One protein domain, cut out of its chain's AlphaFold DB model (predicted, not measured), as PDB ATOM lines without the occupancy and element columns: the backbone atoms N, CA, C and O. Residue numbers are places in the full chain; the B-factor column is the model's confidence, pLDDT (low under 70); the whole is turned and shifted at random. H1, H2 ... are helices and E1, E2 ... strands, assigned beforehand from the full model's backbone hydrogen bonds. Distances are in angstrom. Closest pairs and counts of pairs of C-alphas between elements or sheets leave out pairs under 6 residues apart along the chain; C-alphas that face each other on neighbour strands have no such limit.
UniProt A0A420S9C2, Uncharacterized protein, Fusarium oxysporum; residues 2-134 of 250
ATOM      1  N   ILE A   2     109.317 147.867 143.622       28.88
ATOM      2  CA  ILE A   2     110.766 147.741 143.434       28.88
ATOM      3  C   ILE A   2     111.023 147.925 141.931       28.88
ATOM      4  O   ILE A   2     110.919 146.989 141.152       28.88
ATOM      5  N   GLN A   3     111.315 149.157 141.505       27.92
ATOM      6  CA  GLN A   3     111.805 149.473 140.153       27.92
ATOM      7  C   GLN A   3     113.304 149.127 140.003       27.92
ATOM      8  O   GLN A   3     114.055 149.831 139.332       27.92
ATOM      9  N   SER A   4     113.752 148.047 140.649       42.78
ATOM     10  CA  SER A   4     115.113 147.538 140.501       42.78
ATOM     11  C   SER A   4     115.130 146.506 139.389       42.78
ATOM     12  O   SER A   4     114.605 145.407 139.549       42.78
ATOM     13  N   THR A   5     115.770 146.830 138.269       59.62
ATOM     14  CA  THR A   5     116.217 145.797 137.331       59.62
ATOM     15  C   THR A   5     117.208 144.895 138.062       59.62
ATOM     16  O   THR A   5     118.140 145.407 138.678       59.62
ATOM     17  N   SER A   6     117.009 143.580 138.015       67.81
ATOM     18  CA  SER A   6     117.909 142.598 138.624       67.81
ATOM     19  C   SER A   6     118.576 141.770 137.531       67.81
ATOM     20  O   SER A   6     118.005 140.765 137.106       67.81
ATOM     21  N   PRO A   7     119.748 142.181 137.013       74.06
ATOM     22  CA  PRO A   7     120.527 141.328 136.130       74.06
ATOM     23  C   PRO A   7     120.813 139.991 136.824       74.06
ATOM     24  O   PRO A   7     121.147 139.961 138.005       74.06
ATOM     25  N   SER A   8     120.704 138.891 136.090       86.56
ATOM     26  CA  SER A   8     121.060 137.551 136.561       86.56
ATOM     27  C   SER A   8     121.926 136.868 135.509       86.56
ATOM     28  O   SER A   8     121.748 137.094 134.306       86.56
ATOM     29  N   LEU A   9     122.884 136.050 135.949       94.38
ATOM     30  CA  LEU A   9     123.649 135.177 135.061       94.38
ATOM     31  C   LEU A   9     122.733 134.060 134.530       94.38
ATOM     32  O   LEU A   9     122.671 132.966 135.091       94.38
ATOM     33  N   HIS A  10     122.004 134.352 133.451       95.75
ATOM     34  CA  HIS A  10     120.987 133.444 132.914       95.75
ATOM     35  C   HIS A  10     121.579 132.233 132.170       95.75
ATOM     36  O   HIS A  10     121.037 131.132 132.214       95.75
ATOM     37  N   GLY A  11     122.739 132.415 131.534       96.19
ATOM     38  CA  GLY A  11     123.514 131.350 130.903       96.19
ATOM     39  C   GLY A  11     124.915 131.280 131.489       96.19
ATOM     40  O   GLY A  11     125.729 132.177 131.259       96.19
ATOM     41  N   ALA A  12     125.202 130.235 132.261       96.56
ATOM     42  CA  ALA A  12     126.491 130.092 132.920       96.56
ATOM     43  C   ALA A  12     127.542 129.439 131.998       96.56
ATOM     44  O   ALA A  12     127.193 128.619 131.140       96.56
ATOM     45  N   PRO A  13     128.848 129.736 132.172       97.38
ATOM     46  CA  PRO A  13     129.906 129.103 131.390       97.38
ATOM     47  C   PRO A  13     129.830 127.574 131.463       97.38
ATOM     48  O   PRO A  13     129.903 126.992 132.542       97.38
ATOM     49  N   GLY A  14     129.702 126.913 130.310       95.62
ATOM     50  CA  GLY A  14     129.611 125.456 130.255       95.62
ATOM     51  C   GLY A  14     128.214 124.880 130.513       95.62
ATOM     52  O   GLY A  14     128.121 123.663 130.563       95.62
ATOM     53  N   ALA A  15     127.157 125.698 130.582       96.25
ATOM     54  CA  ALA A  15     125.775 125.319 130.898       96.25
ATOM     55  C   ALA A  15     125.607 124.786 132.319       96.25
ATOM     56  O   ALA A  15     126.263 123.831 132.752       96.25
ATOM     57  N   GLN A  16     124.674 125.409 133.030       95.88
ATOM     58  CA  GLN A  16     124.244 124.992 134.355       95.88
ATOM     59  C   GLN A  16     123.162 123.910 134.325       95.88
ATOM     60  O   GLN A  16     122.973 123.272 135.352       95.88
ATOM     61  N   GLU A  17     122.527 123.672 133.174       95.19
ATOM     62  CA  GLU A  17     121.505 122.642 132.942       95.19
ATOM     63  C   GLU A  17     121.740 121.949 131.583       95.19
ATOM     64  O   GLU A  17     122.045 122.631 130.597       95.19
ATOM     65  N   PRO A  18     121.643 120.609 131.485       95.06
ATOM     66  CA  PRO A  18     121.880 119.894 130.242       95.06
ATOM     67  C   PRO A  18     120.637 119.932 129.350       95.06
ATOM     68  O   PRO A  18     119.509 119.804 129.817       95.06
ATOM     69  N   ASN A  19     120.841 120.026 128.036       96.12
ATOM     70  CA  ASN A  19     119.774 120.049 127.029       96.12
ATOM     71  C   ASN A  19     118.763 121.192 127.228       96.12
ATOM     72  O   ASN A  19     117.604 121.070 126.838       96.12
ATOM     73  N   GLN A  20     119.204 122.310 127.812       94.56
ATOM     74  CA  GLN A  20     118.363 123.478 128.043       94.56
ATOM     75  C   GLN A  20     118.879 124.689 127.256       94.56
ATOM     76  O   GLN A  20     119.964 125.201 127.550       94.56
ATOM     77  N   PRO A  21     118.133 125.186 126.249       93.88
ATOM     78  CA  PRO A  21     118.593 126.290 125.409       93.88
ATOM     79  C   PRO A  21     118.642 127.631 126.153       93.88
ATOM     80  O   PRO A  21     119.399 128.509 125.740       93.88
ATOM     81  N   PHE A  22     117.888 127.797 127.251       93.19
ATOM     82  CA  PHE A  22     117.900 129.032 128.047       93.19
ATOM     83  C   PHE A  22     119.280 129.323 128.657       93.19
ATOM     84  O   PHE A  22     119.629 130.477 128.884       93.19
ATOM     85  N   THR A  23     120.121 128.296 128.820       94.81
ATOM     86  CA  THR A  23     121.501 128.439 129.307       94.81
ATOM     87  C   THR A  23     122.436 129.120 128.293       94.81
ATOM     88  O   THR A  23     123.619 129.322 128.568       94.81
ATOM     89  N   GLY A  24     121.944 129.446 127.090       93.12
ATOM     90  CA  GLY A  24     122.723 130.019 125.989       93.12
ATOM     91  C   GLY A  24     123.526 128.989 125.187       93.12
ATOM     92  O   GLY A  24     124.081 129.320 124.140       93.12
ATOM     93  N   GLN A  25     123.566 127.732 125.637       91.50
ATOM     94  CA  GLN A  25     124.240 126.631 124.956       91.50
ATOM     95  C   GLN A  25     123.482 125.317 125.175       91.50
ATOM     96  O   GLN A  25     123.402 124.816 126.290       91.50
ATOM     97  N   TYR A  26     122.979 124.709 124.096       93.31
ATOM     98  CA  TYR A  26     122.295 123.409 124.147       93.31
ATOM     99  C   TYR A  26     123.309 122.260 124.315       93.31
ATOM    100  O   TYR A  26     123.588 121.500 123.387       93.31
ATOM    101  N   ALA A  27     123.943 122.193 125.486       94.50
ATOM    102  CA  ALA A  27     124.984 121.225 125.800       94.50
ATOM    103  C   ALA A  27     124.376 119.926 126.360       94.50
ATOM    104  O   ALA A  27     123.531 119.997 127.249       94.50
ATOM    105  N   PRO A  28     124.817 118.735 125.911       94.81
ATOM    106  CA  PRO A  28     124.276 117.463 126.399       94.81
ATOM    107  C   PRO A  28     124.696 117.135 127.839       94.81
ATOM    108  O   PRO A  28     124.058 116.317 128.495       94.81
ATOM    109  N   THR A  29     125.766 117.759 128.336       93.62
ATOM    110  CA  THR A  29     126.264 117.609 129.706       93.62
ATOM    111  C   THR A  29     126.563 118.973 130.304       93.62
ATOM    112  O   THR A  29     127.003 119.879 129.593       93.62
ATOM    113  N   VAL A  30     126.398 119.095 131.620       94.38
ATOM    114  CA  VAL A  30     126.763 120.311 132.351       94.38
ATOM    115  C   VAL A  30     128.279 120.437 132.487       94.38
ATOM    116  O   VAL A  30     128.979 119.474 132.791       94.38
ATOM    117  N   GLY A  31     128.790 121.642 132.275       95.44
ATOM    118  CA  GLY A  31     130.189 122.015 132.494       95.44
ATOM    119  C   GLY A  31     130.359 123.071 133.585       95.44
ATOM    120  O   GLY A  31     131.479 123.280 134.060       95.44
ATOM    121  N   PHE A  32     129.274 123.733 133.999       96.94
ATOM    122  CA  PHE A  32     129.323 124.839 134.955       96.94
ATOM    123  C   PHE A  32     129.927 124.453 136.312       96.94
ATOM    124  O   PHE A  32     130.718 125.218 136.858       96.94
ATOM    125  N   TYR A  33     129.631 123.248 136.812       96.69
ATOM    126  CA  TYR A  33     130.019 122.760 138.144       96.69
ATOM    127  C   TYR A  33     131.494 122.334 138.231       96.69
ATOM    128  O   TYR A  33     131.825 121.185 138.517       96.69
ATOM    129  N   SER A  34     132.402 123.268 137.953       96.00
ATOM    130  CA  SER A  34     133.852 123.088 138.019       96.00
ATOM    131  C   SER A  34     134.529 124.383 138.459       96.00
ATOM    132  O   SER A  34     134.059 125.470 138.133       96.00
ATOM    133  N   ASP A  35     135.675 124.293 139.145       96.69
ATOM    134  CA  ASP A  35     136.409 125.491 139.584       96.69
ATOM    135  C   ASP A  35     136.766 126.427 138.417       96.69
ATOM    136  O   ASP A  35     136.738 127.646 138.576       96.69
ATOM    137  N   TYR A  36     137.043 125.866 137.235       97.81
ATOM    138  CA  TYR A  36     137.329 126.640 136.029       97.81
ATOM    139  C   TYR A  36     136.133 127.499 135.588       97.81
ATOM    140  O   TYR A  36     136.272 128.712 135.426       97.81
ATOM    141  N   ASN A  37     134.947 126.904 135.417       98.00
ATOM    142  CA  ASN A  37     133.770 127.653 134.966       98.00
ATOM    143  C   ASN A  37     133.163 128.526 136.073       98.00
ATOM    144  O   ASN A  37     132.664 129.611 135.772       98.00
ATOM    145  N   TYR A  38     133.299 128.136 137.344       98.31
ATOM    146  CA  TYR A  38     133.004 129.013 138.477       98.31
ATOM    147  C   TYR A  38     133.865 130.276 138.461       98.31
ATOM    148  O   TYR A  38     133.324 131.364 138.626       98.31
ATOM    149  N   GLY A  39     135.175 130.161 138.211       98.56
ATOM    150  CA  GLY A  39     136.066 131.320 138.092       98.56
ATOM    151  C   GLY A  39     135.592 132.313 137.028       98.56
ATOM    152  O   GLY A  39     135.458 133.498 137.308       98.56
ATOM    153  N   ARG A  40     135.219 131.816 135.844       98.44
ATOM    154  CA  ARG A  40     134.708 132.650 134.741       98.44
ATOM    155  C   ARG A  40     133.391 133.354 135.077       98.44
ATOM    156  O   ARG A  40     133.186 134.497 134.684       98.44
ATOM    157  N   ALA A  41     132.493 132.675 135.786       98.38
ATOM    158  CA  ALA A  41     131.248 133.282 136.244       98.38
ATOM    159  C   ALA A  41     131.501 134.363 137.310       98.38
ATOM    160  O   ALA A  41     130.888 135.426 137.261       98.38
ATOM    161  N   ILE A  42     132.449 134.130 138.226       98.69
ATOM    162  CA  ILE A  42     132.861 135.114 139.238       98.69
ATOM    163  C   ILE A  42     133.476 136.354 138.577       98.69
ATOM    164  O   ILE A  42     133.096 137.460 138.941       98.69
ATOM    165  N   GLU A  43     134.348 136.190 137.577       98.56
ATOM    166  CA  GLU A  43     134.922 137.314 136.817       98.56
ATOM    167  C   GLU A  43     133.829 138.189 136.180       98.56
ATOM    168  O   GLU A  43     133.889 139.418 136.242       98.56
ATOM    169  N   TRP A  44     132.787 137.571 135.608       98.06
ATOM    170  CA  TRP A  44     131.642 138.308 135.068       98.06
ATOM    171  C   TRP A  44     130.853 139.042 136.160       98.06
ATOM    172  O   TRP A  44     130.470 140.193 135.959       98.06
ATOM    173  N   LEU A  45     130.635 138.416 137.322       98.56
ATOM    174  CA  LEU A  45     129.928 139.033 138.452       98.56
ATOM    175  C   LEU A  45     130.706 140.216 139.049       98.56
ATOM    176  O   LEU A  45     130.099 141.235 139.379       98.56
ATOM    177  N   GLU A  46     132.035 140.121 139.146       98.62
ATOM    178  CA  GLU A  46     132.897 141.239 139.553       98.62
ATOM    179  C   GLU A  46     132.791 142.402 138.558       98.62
ATOM    180  O   GLU A  46     132.559 143.543 138.960       98.62
ATOM    181  N   TRP A  47     132.887 142.108 137.257       98.25
ATOM    182  CA  TRP A  47     132.757 143.105 136.193       98.25
ATOM    183  C   TRP A  47     131.377 143.779 136.174       98.25
ATOM    184  O   TRP A  47     131.287 145.002 136.082       98.25
ATOM    185  N   MET A  48     130.297 143.005 136.315       97.88
ATOM    186  CA  MET A  48     128.941 143.547 136.413       97.88
ATOM    187  C   MET A  48     128.766 144.430 137.646       97.88
ATOM    188  O   MET A  48     128.151 145.487 137.544       97.88
ATOM    189  N   THR A  49     129.325 144.031 138.791       98.31
ATOM    190  CA  THR A  49     129.274 144.825 140.029       98.31
ATOM    191  C   THR A  49     129.965 146.177 139.850       98.31
ATOM    192  O   THR A  49     129.404 147.204 140.233       98.31
ATOM    193  N   ASP A  50     131.144 146.205 139.219       98.44
ATOM    194  CA  ASP A  50     131.844 147.454 138.898       98.44
ATOM    195  C   ASP A  50     131.010 148.343 137.966       98.44
ATOM    196  O   ASP A  50     130.834 149.534 138.229       98.44
ATOM    197  N   ILE A  51     130.420 147.771 136.913       97.31
ATOM    198  CA  ILE A  51     129.555 148.519 135.992       97.31
ATOM    199  C   ILE A  51     128.346 149.111 136.709       97.31
ATOM    200  O   ILE A  51     128.053 150.290 136.507       97.31
ATOM    201  N   ILE A  52     127.665 148.325 137.543       97.19
ATOM    202  CA  ILE A  52     126.465 148.773 138.254       97.19
ATOM    203  C   ILE A  52     126.773 149.996 139.123       97.19
ATOM    204  O   ILE A  52     126.036 150.981 139.088       97.19
ATOM    205  N   HIS A  53     127.896 149.975 139.840       97.50
ATOM    206  CA  HIS A  53     128.272 151.060 140.748       97.50
ATOM    207  C   HIS A  53     128.944 152.256 140.061       97.50
ATOM    208  O   HIS A  53     128.958 153.351 140.622       97.50
ATOM    209  N   THR A  54     129.503 152.088 138.859       97.88
ATOM    210  CA  THR A  54     130.287 153.145 138.190       97.88
ATOM    211  C   THR A  54     129.606 153.766 136.971       97.88
ATOM    212  O   THR A  54     130.026 154.838 136.519       97.88
ATOM    213  N   LYS A  55     128.570 153.131 136.410       97.38
ATOM    214  CA  LYS A  55     127.858 153.614 135.219       97.38
ATOM    215  C   LYS A  55     126.469 154.115 135.583       97.38
ATOM    216  O   LYS A  55     125.629 153.380 136.090       97.38
ATOM    217  N   LYS A  56     126.192 155.375 135.237       96.25
ATOM    218  CA  LYS A  56     124.894 156.022 135.491       96.25
ATOM    219  C   LYS A  56     123.726 155.275 134.845       96.25
ATOM    220  O   LYS A  56     122.607 155.375 135.322       96.25
ATOM    221  N   GLU A  57     123.960 154.541 133.763       95.25
ATOM    222  CA  GLU A  57     122.941 153.762 133.060       95.25
ATOM    223  C   GLU A  57     122.380 152.623 133.925       95.25
ATOM    224  O   GLU A  57     121.274 152.165 133.665       95.25
ATOM    225  N   TYR A  58     123.109 152.220 134.971       95.06
ATOM    226  CA  TYR A  58     122.763 151.130 135.882       95.06
ATOM    227  C   TYR A  58     122.386 151.619 137.290       95.06
ATOM    228  O   TYR A  58     122.248 150.811 138.202       95.06
ATOM    229  N   HIS A  59     122.179 152.928 137.483       91.19
ATOM    230  CA  HIS A  59     121.904 153.538 138.795       91.19
ATOM    231  C   HIS A  59     120.671 152.976 139.527       91.19
ATOM    232  O   HIS A  59     120.522 153.184 140.727       91.19
ATOM    233  N   ASN A  60     119.759 152.324 138.803       92.31
ATOM    234  CA  ASN A  60     118.546 151.709 139.334       92.31
ATOM    235  C   ASN A  60     118.686 150.193 139.558       92.31
ATOM    236  O   ASN A  60     117.699 149.546 139.894       92.31
ATOM    237  N   VAL A  61     119.869 149.605 139.370       94.75
ATOM    238  CA  VAL A  61     120.120 148.198 139.697       94.75
ATOM    239  C   VAL A  61     120.458 148.080 141.178       94.75
ATOM    240  O   VAL A  61     121.504 148.541 141.623       94.75
ATOM    241  N   GLY A  62     119.574 147.438 141.939       94.12
ATOM    242  CA  GLY A  62     119.772 147.162 143.365       94.12
ATOM    243  C   GLY A  62     120.087 145.701 143.684       94.12
ATOM    244  O   GLY A  62     120.331 145.383 144.845       94.12
ATOM    245  N   MET A  63     120.063 144.805 142.693       94.94
ATOM    246  CA  MET A  63     120.200 143.362 142.903       94.94
ATOM    247  C   MET A  63     120.939 142.683 141.748       94.94
ATOM    248  O   MET A  63     120.811 143.111 140.603       94.94
ATOM    249  N   LEU A  64     121.705 141.632 142.051       97.06
ATOM    250  CA  LEU A  64     122.460 140.841 141.079       97.06
ATOM    251  C   LEU A  64     122.342 139.343 141.383       97.06
ATOM    252  O   LEU A  64     122.576 138.908 142.514       97.06
ATOM    253  N   GLY A  65     122.006 138.559 140.359       96.69
ATOM    254  CA  GLY A  65     121.836 137.115 140.459       96.69
ATOM    255  C   GLY A  65     123.060 136.292 140.126       96.69
ATOM    256  O   GLY A  65     123.700 136.497 139.095       96.69
ATOM    257  N   LEU A  66     123.355 135.322 140.997       97.81
ATOM    258  CA  LEU A  66     124.560 134.502 140.887       97.81
ATOM    259  C   LEU A  66     124.516 133.489 139.737       97.81
ATOM    260  O   LEU A  66     125.550 133.242 139.118       97.81
ATOM    261  N   VAL A  67     123.362 132.864 139.503       97.38
ATOM    262  CA  VAL A  67     123.084 131.949 138.382       97.38
ATOM    263  C   VAL A  67     121.589 131.629 138.350       97.38
ATOM    264  O   VAL A  67     121.000 131.364 139.398       97.38
ATOM    265  N   ASN A  68     120.998 131.646 137.158       97.25
ATOM    266  CA  ASN A  68     119.612 131.250 136.916       97.25
ATOM    267  C   ASN A  68     119.468 129.732 136.832       97.25
ATOM    268  O   ASN A  68     120.268 129.108 136.132       97.25
ATOM    269  N   GLU A  69     118.435 129.175 137.466       95.69
ATOM    270  CA  GLU A  69     118.020 127.772 137.314       95.69
ATOM    271  C   GLU A  69     119.199 126.774 137.237       95.69
ATOM    272  O   GLU A  69     119.407 126.119 136.214       95.69
ATOM    273  N   PRO A  70     120.061 126.692 138.271       95.81
ATOM    274  CA  PRO A  70     121.068 125.643 138.339       95.81
ATOM    275  C   PRO A  70     120.396 124.270 138.524       95.81
ATOM    276  O   PRO A  70     119.249 124.191 138.933       95.81
ATOM    277  N   LEU A  71     121.132 123.177 138.338       95.00
ATOM    278  CA  LEU A  71     120.697 121.811 138.636       95.00
ATOM    279  C   LEU A  71     119.997 121.721 139.991       95.00
ATOM    280  O   LEU A  71     120.451 122.318 140.969       95.00
ATOM    281  N   ASN A  72     118.947 120.907 140.073       91.31
ATOM    282  CA  ASN A  72     118.192 120.671 141.309       91.31
ATOM    283  C   ASN A  72     118.025 119.187 141.689       91.31
ATOM    284  O   ASN A  72     117.333 118.871 142.652       91.31
ATOM    285  N   TRP A  73     118.665 118.269 140.962       83.38
ATOM    286  CA  TRP A  73     118.459 116.822 141.120       83.38
ATOM    287  C   TRP A  73     119.752 116.005 141.283       83.38
ATOM    288  O   TRP A  73     119.704 114.852 141.712       83.38
ATOM    289  N   ASP A  74     120.912 116.575 140.950       85.56
ATOM    290  CA  ASP A  74     122.205 115.878 140.948       85.56
ATOM    291  C   ASP A  74     123.067 116.240 142.170       85.56
ATOM    292  O   ASP A  74     122.923 117.310 142.749       85.56
ATOM    293  N   LYS A  75     124.050 115.407 142.536       79.94
ATOM    294  CA  LYS A  75     125.022 115.736 143.601       79.94
ATOM    295  C   LYS A  75     125.937 116.912 143.251       79.94
ATOM    296  O   LYS A  75     126.517 117.520 144.150       79.94
ATOM    297  N   ALA A  76     126.076 117.260 141.974       79.25
ATOM    298  CA  ALA A  76     126.827 118.428 141.519       79.25
ATOM    299  C   ALA A  76     126.361 119.732 142.199       79.25
ATOM    300  O   ALA A  76     127.179 120.638 142.400       79.25
ATOM    301  N   VAL A  77     125.098 119.797 142.646       85.88
ATOM    302  CA  VAL A  77     124.517 120.936 143.383       85.88
ATOM    303  C   VAL A  77     125.170 121.173 144.746       85.88
ATOM    304  O   VAL A  77     125.166 122.293 145.252       85.88
ATOM    305  N   ASP A  78     125.826 120.171 145.338       93.12
ATOM    306  CA  ASP A  78     126.578 120.377 146.580       93.12
ATOM    307  C   ASP A  78     127.759 121.320 146.348       93.12
ATOM    308  O   ASP A  78     128.051 122.184 147.177       93.12
ATOM    309  N   SER A  79     128.422 121.200 145.193       95.62
ATOM    310  CA  SER A  79     129.514 122.104 144.825       95.62
ATOM    311  C   SER A  79     129.012 123.525 144.558       95.62
ATOM    312  O   SER A  79     129.731 124.481 144.844       95.62
ATOM    313  N   LEU A  80     127.775 123.681 144.075       96.56
ATOM    314  CA  LEU A  80     127.144 124.984 143.892       96.56
ATOM    315  C   LEU A  80     127.034 125.710 145.239       96.56
ATOM    316  O   LEU A  80     127.532 126.823 145.389       96.56
ATOM    317  N   ARG A  81     126.461 125.053 146.251       96.00
ATOM    318  CA  ARG A  81     126.268 125.664 147.574       96.00
ATOM    319  C   ARG A  81     127.573 125.810 148.349       96.00
ATOM    320  O   ARG A  81     127.809 126.843 148.965       96.00
ATOM    321  N   LYS A  82     128.429 124.784 148.336       96.44
ATOM    322  CA  LYS A  82     129.659 124.743 149.143       96.44
ATOM    323  C   LYS A  82     130.802 125.556 148.545       96.44
ATOM    324  O   LYS A  82     131.591 126.137 149.288       96.44
ATOM    325  N   THR A  83     130.917 125.560 147.219       95.69
ATOM    326  CA  THR A  83     132.067 126.134 146.515       95.69
ATOM    327  C   THR A  83     131.685 127.365 145.718       95.69
ATOM    328  O   THR A  83     132.408 128.354 145.814       95.69
ATOM    329  N   TYR A  84     130.603 127.319 144.933       97.75
ATOM    330  CA  TYR A  84     130.217 128.458 144.108       97.75
ATOM    331  C   TYR A  84     129.676 129.585 144.975       97.75
ATOM    332  O   TYR A  84     130.449 130.496 145.205       97.75
ATOM    333  N   TYR A  85     128.463 129.523 145.536       97.69
ATOM    334  CA  TYR A  85     127.796 130.660 146.203       97.69
ATOM    335  C   TYR A  85     128.658 131.499 147.174       97.69
ATOM    336  O   TYR A  85     128.596 132.727 147.087       97.69
ATOM    337  N   PRO A  86     129.528 130.934 148.037       98.06
ATOM    338  CA  PRO A  86     130.364 131.751 148.922       98.06
ATOM    339  C   PRO A  86     131.385 132.635 148.182       98.06
ATOM    340  O   PRO A  86     131.703 133.738 148.645       98.06
ATOM    341  N   LYS A  87     131.916 132.166 147.044       98.06
ATOM    342  CA  LYS A  87     132.978 132.844 146.285       98.06
ATOM    343  C   LYS A  87     132.508 134.148 145.608       98.06
ATOM    344  O   LYS A  87     133.116 135.173 145.910       98.06
ATOM    345  N   PRO A  88     131.457 134.187 144.761       97.38
ATOM    346  CA  PRO A  88     130.966 135.419 144.170       97.38
ATOM    347  C   PRO A  88     130.348 136.350 145.211       97.38
ATOM    348  O   PRO A  88     130.547 137.548 145.083       97.38
ATOM    349  N   CYS A  89     129.706 135.853 146.282       97.81
ATOM    350  CA  CYS A  89     129.286 136.727 147.386       97.81
ATOM    351  C   CYS A  89     130.476 137.526 147.934       97.81
ATOM    352  O   CYS A  89     130.418 138.748 148.039       97.81
ATOM    353  N   SER A  90     131.593 136.849 148.211       97.50
ATOM    354  CA  SER A  90     132.818 137.505 148.686       97.50
ATOM    355  C   SER A  90     133.432 138.434 147.629       97.50
ATOM    356  O   SER A  90     133.919 139.510 147.969       97.50
ATOM    357  N   ALA A  91     133.409 138.034 146.356       98.19
ATOM    358  CA  ALA A  91     133.966 138.804 145.246       98.19
ATOM    359  C   ALA A  91     133.188 140.107 144.989       98.19
ATOM    360  O   ALA A  91     133.791 141.177 144.927       98.19
ATOM    361  N   ILE A  92     131.854 140.041 144.954       98.12
ATOM    362  CA  ILE A  92     130.961 141.202 144.830       98.12
ATOM    363  C   ILE A  92     131.238 142.189 145.969       98.12
ATOM    364  O   ILE A  92     131.518 143.359 145.712       98.12
ATOM    365  N   ARG A  93     131.269 141.717 147.227       97.88
ATOM    366  CA  ARG A  93     131.581 142.588 148.377       97.88
ATOM    367  C   ARG A  93     132.968 143.216 148.282       97.88
ATOM    368  O   ARG A  93     133.119 144.388 148.600       97.88
ATOM    369  N   LYS A  94     133.968 142.480 147.794       98.25
ATOM    370  CA  LYS A  94     135.321 143.012 147.582       98.25
ATOM    371  C   LYS A  94     135.342 144.139 146.543       98.25
ATOM    372  O   LYS A  94     136.043 145.127 146.749       98.25
ATOM    373  N   VAL A  95     134.596 144.011 145.442       98.69
ATOM    374  CA  VAL A  95     134.458 145.091 144.446       98.69
ATOM    375  C   VAL A  95     133.799 146.315 145.083       98.69
ATOM    376  O   VAL A  95     134.330 147.419 144.980       98.69
ATOM    377  N   GLU A  96     132.701 146.118 145.810       98.50
ATOM    378  CA  GLU A  96     131.995 147.191 146.518       98.50
ATOM    379  C   GLU A  96     132.877 147.910 147.547       98.50
ATOM    380  O   GLU A  96     132.874 149.140 147.607       98.50
ATOM    381  N   ASP A  97     133.683 147.169 148.308       98.31
ATOM    382  CA  ASP A  97     134.630 147.728 149.277       98.31
ATOM    383  C   ASP A  97     135.723 148.558 148.599       98.31
ATOM    384  O   ASP A  97     136.036 149.665 149.048       98.31
ATOM    385  N   ASN A  98     136.267 148.074 147.478       98.62
ATOM    386  CA  ASN A  98     137.256 148.813 146.691       98.62
ATOM    387  C   ASN A  98     136.680 150.120 146.125       98.62
ATOM    388  O   ASN A  98     137.373 151.140 146.091       98.62
ATOM    389  N   LEU A  99     135.408 150.100 145.722       98.50
ATOM    390  CA  LEU A  99     134.659 151.270 145.260       98.50
ATOM    391  C   LEU A  99     134.135 152.146 146.411       98.50
ATOM    392  O   LEU A  99     133.595 153.223 146.160       98.50
ATOM    393  N   LYS A 100     134.331 151.728 147.669       98.31
ATOM    394  CA  LYS A 100     133.849 152.404 148.885       98.31
ATOM    395  C   LYS A 100     132.328 152.589 148.898       98.31
ATOM    396  O   LYS A 100     131.827 153.596 149.403       98.31
ATOM    397  N   VAL A 101     131.596 151.618 148.358       97.94
ATOM    398  CA  VAL A 101     130.133 151.581 148.422       97.94
ATOM    399  C   VAL A 101     129.719 151.506 149.890       97.94
ATOM    400  O   VAL A 101     130.108 150.603 150.631       97.94
ATOM    401  N   THR A 102     128.936 152.483 150.338       96.12
ATOM    402  CA  THR A 102     128.411 152.508 151.708       96.12
ATOM    403  C   THR A 102     127.467 151.334 151.935       96.12
ATOM    404  O   THR A 102     126.731 150.972 151.024       96.12
ATOM    405  N   SER A 103     127.399 150.805 153.158       91.69
ATOM    406  CA  SER A 103     126.628 149.592 153.478       91.69
ATOM    407  C   SER A 103     125.187 149.593 152.950       91.69
ATOM    408  O   SER A 103     124.760 148.586 152.407       91.69
ATOM    409  N   ASN A 104     124.469 150.719 153.028       93.25
ATOM    410  CA  ASN A 104     123.073 150.825 152.566       93.25
ATOM    411  C   ASN A 104     122.904 150.874 151.036       93.25
ATOM    412  O   ASN A 104     121.780 150.803 150.557       93.25
ATOM    413  N   ASN A 105     123.999 151.023 150.290       94.56
ATOM    414  CA  ASN A 105     124.016 151.075 148.826       94.56
ATOM    415  C   ASN A 105     124.625 149.808 148.214       94.56
ATOM    416  O   ASN A 105     124.855 149.762 147.010       94.56
ATOM    417  N   ARG A 106     124.936 148.798 149.033       96.50
ATOM    418  CA  ARG A 106     125.414 147.509 148.539       96.50
ATOM    419  C   ARG A 106     124.293 146.764 147.816       96.50
ATOM    420  O   ARG A 106     123.131 146.850 148.202       96.50
ATOM    421  N   LEU A 107     124.661 145.991 146.802       96.75
ATOM    422  CA  LEU A 107     123.738 145.167 146.037       96.75
ATOM    423  C   LEU A 107     123.133 144.075 146.909       96.75
ATOM    424  O   LEU A 107     123.830 143.406 147.688       96.75
ATOM    425  N   HIS A 108     121.844 143.835 146.697       96.56
ATOM    426  CA  HIS A 108     121.249 142.564 147.051       96.56
ATOM    427  C   HIS A 108     121.833 141.469 146.155       96.56
ATOM    428  O   HIS A 108     121.936 141.628 144.941       96.56
ATOM    429  N   ILE A 109     122.246 140.358 146.748       97.06
ATOM    430  CA  ILE A 109     122.758 139.206 146.004       97.06
ATOM    431  C   ILE A 109     121.675 138.144 146.054       97.06
ATOM    432  O   ILE A 109     121.359 137.668 147.148       97.06
ATOM    433  N   HIS A 110     121.102 137.791 144.899       94.12
ATOM    434  CA  HIS A 110     120.079 136.752 144.854       94.12
ATOM    435  C   HIS A 110     120.583 135.402 144.348       94.12
ATOM    436  O   HIS A 110     121.510 135.301 143.537       94.12
ATOM    437  N   MET A 111     119.954 134.357 144.872       97.00
ATOM    438  CA  MET A 111     120.163 132.949 144.541       97.00
ATOM    439  C   MET A 111     118.798 132.283 144.402       97.00
ATOM    440  O   MET A 111     117.840 132.742 145.020       97.00
ATOM    441  N   MET A 112     118.723 131.168 143.678       96.81
ATOM    442  CA  MET A 112     117.530 130.326 143.737       96.81
ATOM    443  C   MET A 112     117.262 129.890 145.185       96.81
ATOM    444  O   MET A 112     118.184 129.477 145.898       96.81
ATOM    445  N   GLY A 113     116.011 130.014 145.621       95.81
ATOM    446  CA  GLY A 113     115.549 129.608 146.943       95.81
ATOM    447  C   GLY A 113     115.545 128.089 147.127       95.81
ATOM    448  O   GLY A 113     115.690 127.311 146.184       95.81
ATOM    449  N   SER A 114     115.329 127.648 148.363       95.81
ATOM    450  CA  SER A 114     115.302 126.231 148.736       95.81
ATOM    451  C   SER A 114     114.231 125.435 147.977       95.81
ATOM    452  O   SER A 114     114.433 124.250 147.711       95.81
ATOM    453  N   LEU A 115     113.120 126.075 147.586       94.50
ATOM    454  CA  LEU A 115     112.046 125.448 146.806       94.50
ATOM    455  C   LEU A 115     112.442 125.076 145.373       94.50
ATOM    456  O   LEU A 115     111.790 124.220 144.780       94.50
ATOM    457  N   TRP A 116     113.515 125.657 144.831       94.12
ATOM    458  CA  TRP A 116     114.034 125.283 143.517       94.12
ATOM    459  C   TRP A 116     114.591 123.848 143.491       94.12
ATOM    460  O   TRP A 116     114.547 123.177 142.461       94.12
ATOM    461  N   GLY A 117     115.085 123.359 144.637       93.56
ATOM    462  CA  GLY A 117     115.540 121.977 144.830       93.56
ATOM    463  C   GLY A 117     117.060 121.781 144.888       93.56
ATOM    464  O   GLY A 117     117.514 120.699 145.243       93.56
ATOM    465  N   SER A 118     117.875 122.818 144.658       94.38
ATOM    466  CA  SER A 118     119.348 122.727 144.778       94.38
ATOM    467  C   SER A 118     119.874 122.682 146.226       94.38
ATOM    468  O   SER A 118     121.088 122.667 146.436       94.38
ATOM    469  N   GLY A 119     118.988 122.665 147.229       94.00
ATOM    470  CA  GLY A 119     119.305 122.740 148.662       94.00
ATOM    471  C   GLY A 119     119.312 124.173 149.210       94.00
ATOM    472  O   GLY A 119     119.062 125.126 148.479       94.00
ATOM    473  N   LYS A 120     119.620 124.338 150.506       95.19
ATOM    474  CA  LYS A 120     119.565 125.648 151.178       95.19
ATOM    475  C   LYS A 120     120.686 126.581 150.684       95.19
ATOM    476  O   LYS A 120     121.856 126.308 150.980       95.19
ATOM    477  N   PRO A 121     120.382 127.699 149.997       95.69
ATOM    478  CA  PRO A 121     121.394 128.552 149.360       95.69
ATOM    479  C   PRO A 121     122.353 129.213 150.361       95.69
ATOM    480  O   PRO A 121     123.508 129.482 150.041       95.69
ATOM    481  N   THR A 122     121.908 129.424 151.601       96.75
ATOM    482  CA  THR A 122     122.697 130.075 152.656       96.75
ATOM    483  C   THR A 122     123.542 129.125 153.502       96.75
ATOM    484  O   THR A 122     124.294 129.600 154.348       96.75
ATOM    485  N   GLU A 123     123.466 127.805 153.289       96.38
ATOM    486  CA  GLU A 123     124.072 126.799 154.183       96.38
ATOM    487  C   GLU A 123     125.569 127.024 154.448       96.38
ATOM    488  O   GLU A 123     126.037 126.813 155.566       96.38
ATOM    489  N   PHE A 124     126.311 127.485 153.440       97.31
ATOM    490  CA  PHE A 124     127.759 127.695 153.528       97.31
ATOM    491  C   PHE A 124     128.177 129.169 153.445       97.31
ATOM    492  O   PHE A 124     129.368 129.468 153.313       97.31
ATOM    493  N   LEU A 125     127.225 130.104 153.518       96.75
ATOM    494  CA  LEU A 125     127.531 131.533 153.529       96.75
ATOM    495  C   LEU A 125     127.933 131.980 154.938       96.75
ATOM    496  O   LEU A 125     127.304 131.620 155.929       96.75
ATOM    497  N   ARG A 126     128.994 132.791 155.031       93.31
ATOM    498  CA  ARG A 126     129.433 133.401 156.301       93.31
ATOM    499  C   ARG A 126     128.653 134.664 156.656       93.31
ATOM    500  O   ARG A 126     128.579 135.021 157.824       93.31
ATOM    501  N   ASP A 127     128.133 135.341 155.640       92.50
ATOM    502  CA  ASP A 127     127.362 136.570 155.744       92.50
ATOM    503  C   ASP A 127     126.162 136.456 154.804       92.50
ATOM    504  O   ASP A 127     126.321 136.173 153.614       92.50
ATOM    505  N   THR A 128     124.970 136.633 155.360       94.94
ATOM    506  CA  THR A 128     123.691 136.621 154.641       94.94
ATOM    507  C   THR A 128     123.077 138.021 154.572       94.94
ATOM    508  O   THR A 128     121.909 138.186 154.231       94.94
ATOM    509  N   SER A 129     123.833 139.061 154.929       93.44
ATOM    510  CA  SER A 129     123.381 140.436 154.773       93.44
ATOM    511  C   SER A 129     123.161 140.752 153.294       93.44
ATOM    512  O   SER A 129     123.974 140.423 152.421       93.44
ATOM    513  N   PHE A 130     122.020 141.385 153.012       95.31
ATOM    514  CA  PHE A 130     121.568 141.691 151.656       95.31
ATOM    515  C   PHE A 130     121.469 140.455 150.740       95.31
ATOM    516  O   PHE A 130     121.554 140.596 149.523       95.31
ATOM    517  N   THR A 131     121.271 139.244 151.269       95.88
ATOM    518  CA  THR A 131     120.808 138.139 150.417       95.88
ATOM    519  C   THR A 131     119.319 138.288 150.140       95.88
ATOM    520  O   THR A 131     118.561 138.693 151.020       95.88
ATOM    521  N   ALA A 132     118.911 137.947 148.926       95.50
ATOM    522  CA  ALA A 132     117.519 137.733 148.555       95.50
ATOM    523  C   ALA A 132     117.411 136.399 147.812       95.50
ATOM    524  O   ALA A 132     118.427 135.810 147.432       95.50
ATOM    525  N   PHE A 133     116.198 135.908 147.613       96.81
ATOM    526  CA  PHE A 133     115.974 134.618 146.979       96.81
ATOM    527  C   PHE A 133     115.006 134.744 145.821       96.81
ATOM    528  O   PHE A 133     114.099 135.576 145.840       96.81
ATOM    529  N   ASP A 134     115.240 133.923 144.813       96.69
ATOM    530  CA  ASP A 134     114.401 133.818 143.635       96.69
ATOM    531  C   ASP A 134     113.695 132.466 143.627       96.69
ATOM    532  O   ASP A 134     114.300 131.433 143.933       96.69
TER     533      ASP A 134
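AT A GLANCE: This is residues 2 to 134 of the 250 residues of an uncharacterized protein of Fusarium oxysporum (UniProt A0A420S9C2). Two helices, H1 and H3, lie side by side and graze a small sheet of three parallel strands, while the shorter H2 sits toward the end of the body where H1 begins. Long unnamed stretches make up much of the rest: residues 2 to 34 lead in to H1, and residues 113 to 130 make the loop between E2 and E3. The printed part has 133 residues with three named helices and three named strands, in the order H1 E1 H2 H3 E2 E3; the sheet runs E1 E2 E3, and the class is mixed, helices and strands, with 54 residues, under half, in named elements. The whole is compact, with a radius of gyration of the C-alphas of 14.4 A, and rounded, with spans of 41 by 29 by 28 A.

IN THESE COORDINATES: Start at C-alpha 2, at (110.766, 147.741, 143.434), and go through residues 2 to 34, which hold no named element. Find C-alpha 35 at (136.409, 125.491, 139.584); from there H1, residues 35 to 54, runs 28.4 A to C-alpha 54 at (130.287, 153.145, 138.190). E1 is residues 63 to 65, 6.9 A long. H2 is residues 76 to 84, 10.9 A, and H3 is residues 86 to 98, 18.5 A. E2, residues 108 to 112, covers 13.2 A. E3, residues 131 to 134, covers 10.3 A and ends at C-alpha 134, at (114.401, 133.818, 143.635).

HOW THE PARTS SIT: Look first at the sheet, where E2 is the inner strand and E1 and E3 are the edge strands. E1 and E2 are parallel at 32 degrees; look for N 64 and O 108, 2.9 A apart, within hydrogen-bond range. E2 and E3 are parallel at 39 degrees, with N 134 and O 111 within hydrogen-bond range at 2.9 A. E1, H2 H3 and E2 form a strand-helix-strand unit, two parallel neighbour strands with helices between them along the chain, and its crossover is right-handed. H3 only grazes the sheet with its residues 88 to 93; its closest C-alphas to E2 are those of Cys 89 and Ile 109, 7.1 A apart. H1 only grazes the sheet too, with its residues 45 to 52. H1 and H3 touch, closest at the C-alphas of Ile 42 and Pro 88, 5.3 A apart. They run the same way at a shallow tilt of 31 degrees. H2 is not on the sheet; it is close to H1 but not clearly touching, with C-alphas Tyr 38 and Tyr 84 the closest at 6.3 A. H2 and H3 meet only through their link. In H1 and H3 every O i to N i+4 pair is within hydrogen-bond range; in H2 it is 4 of 5.

THE WHOLE: The C-alphas farthest apart are those of Pro 28 and Thr 102, at 43.4 A. The printed part has no cut. The link from E2 to E3, 18 residues, is long, and that from H2 to H3, 1 residue, is tight. Mean pLDDT of the printed part is 93.5; look at residues 2 to 6 for the 5 residues under 70.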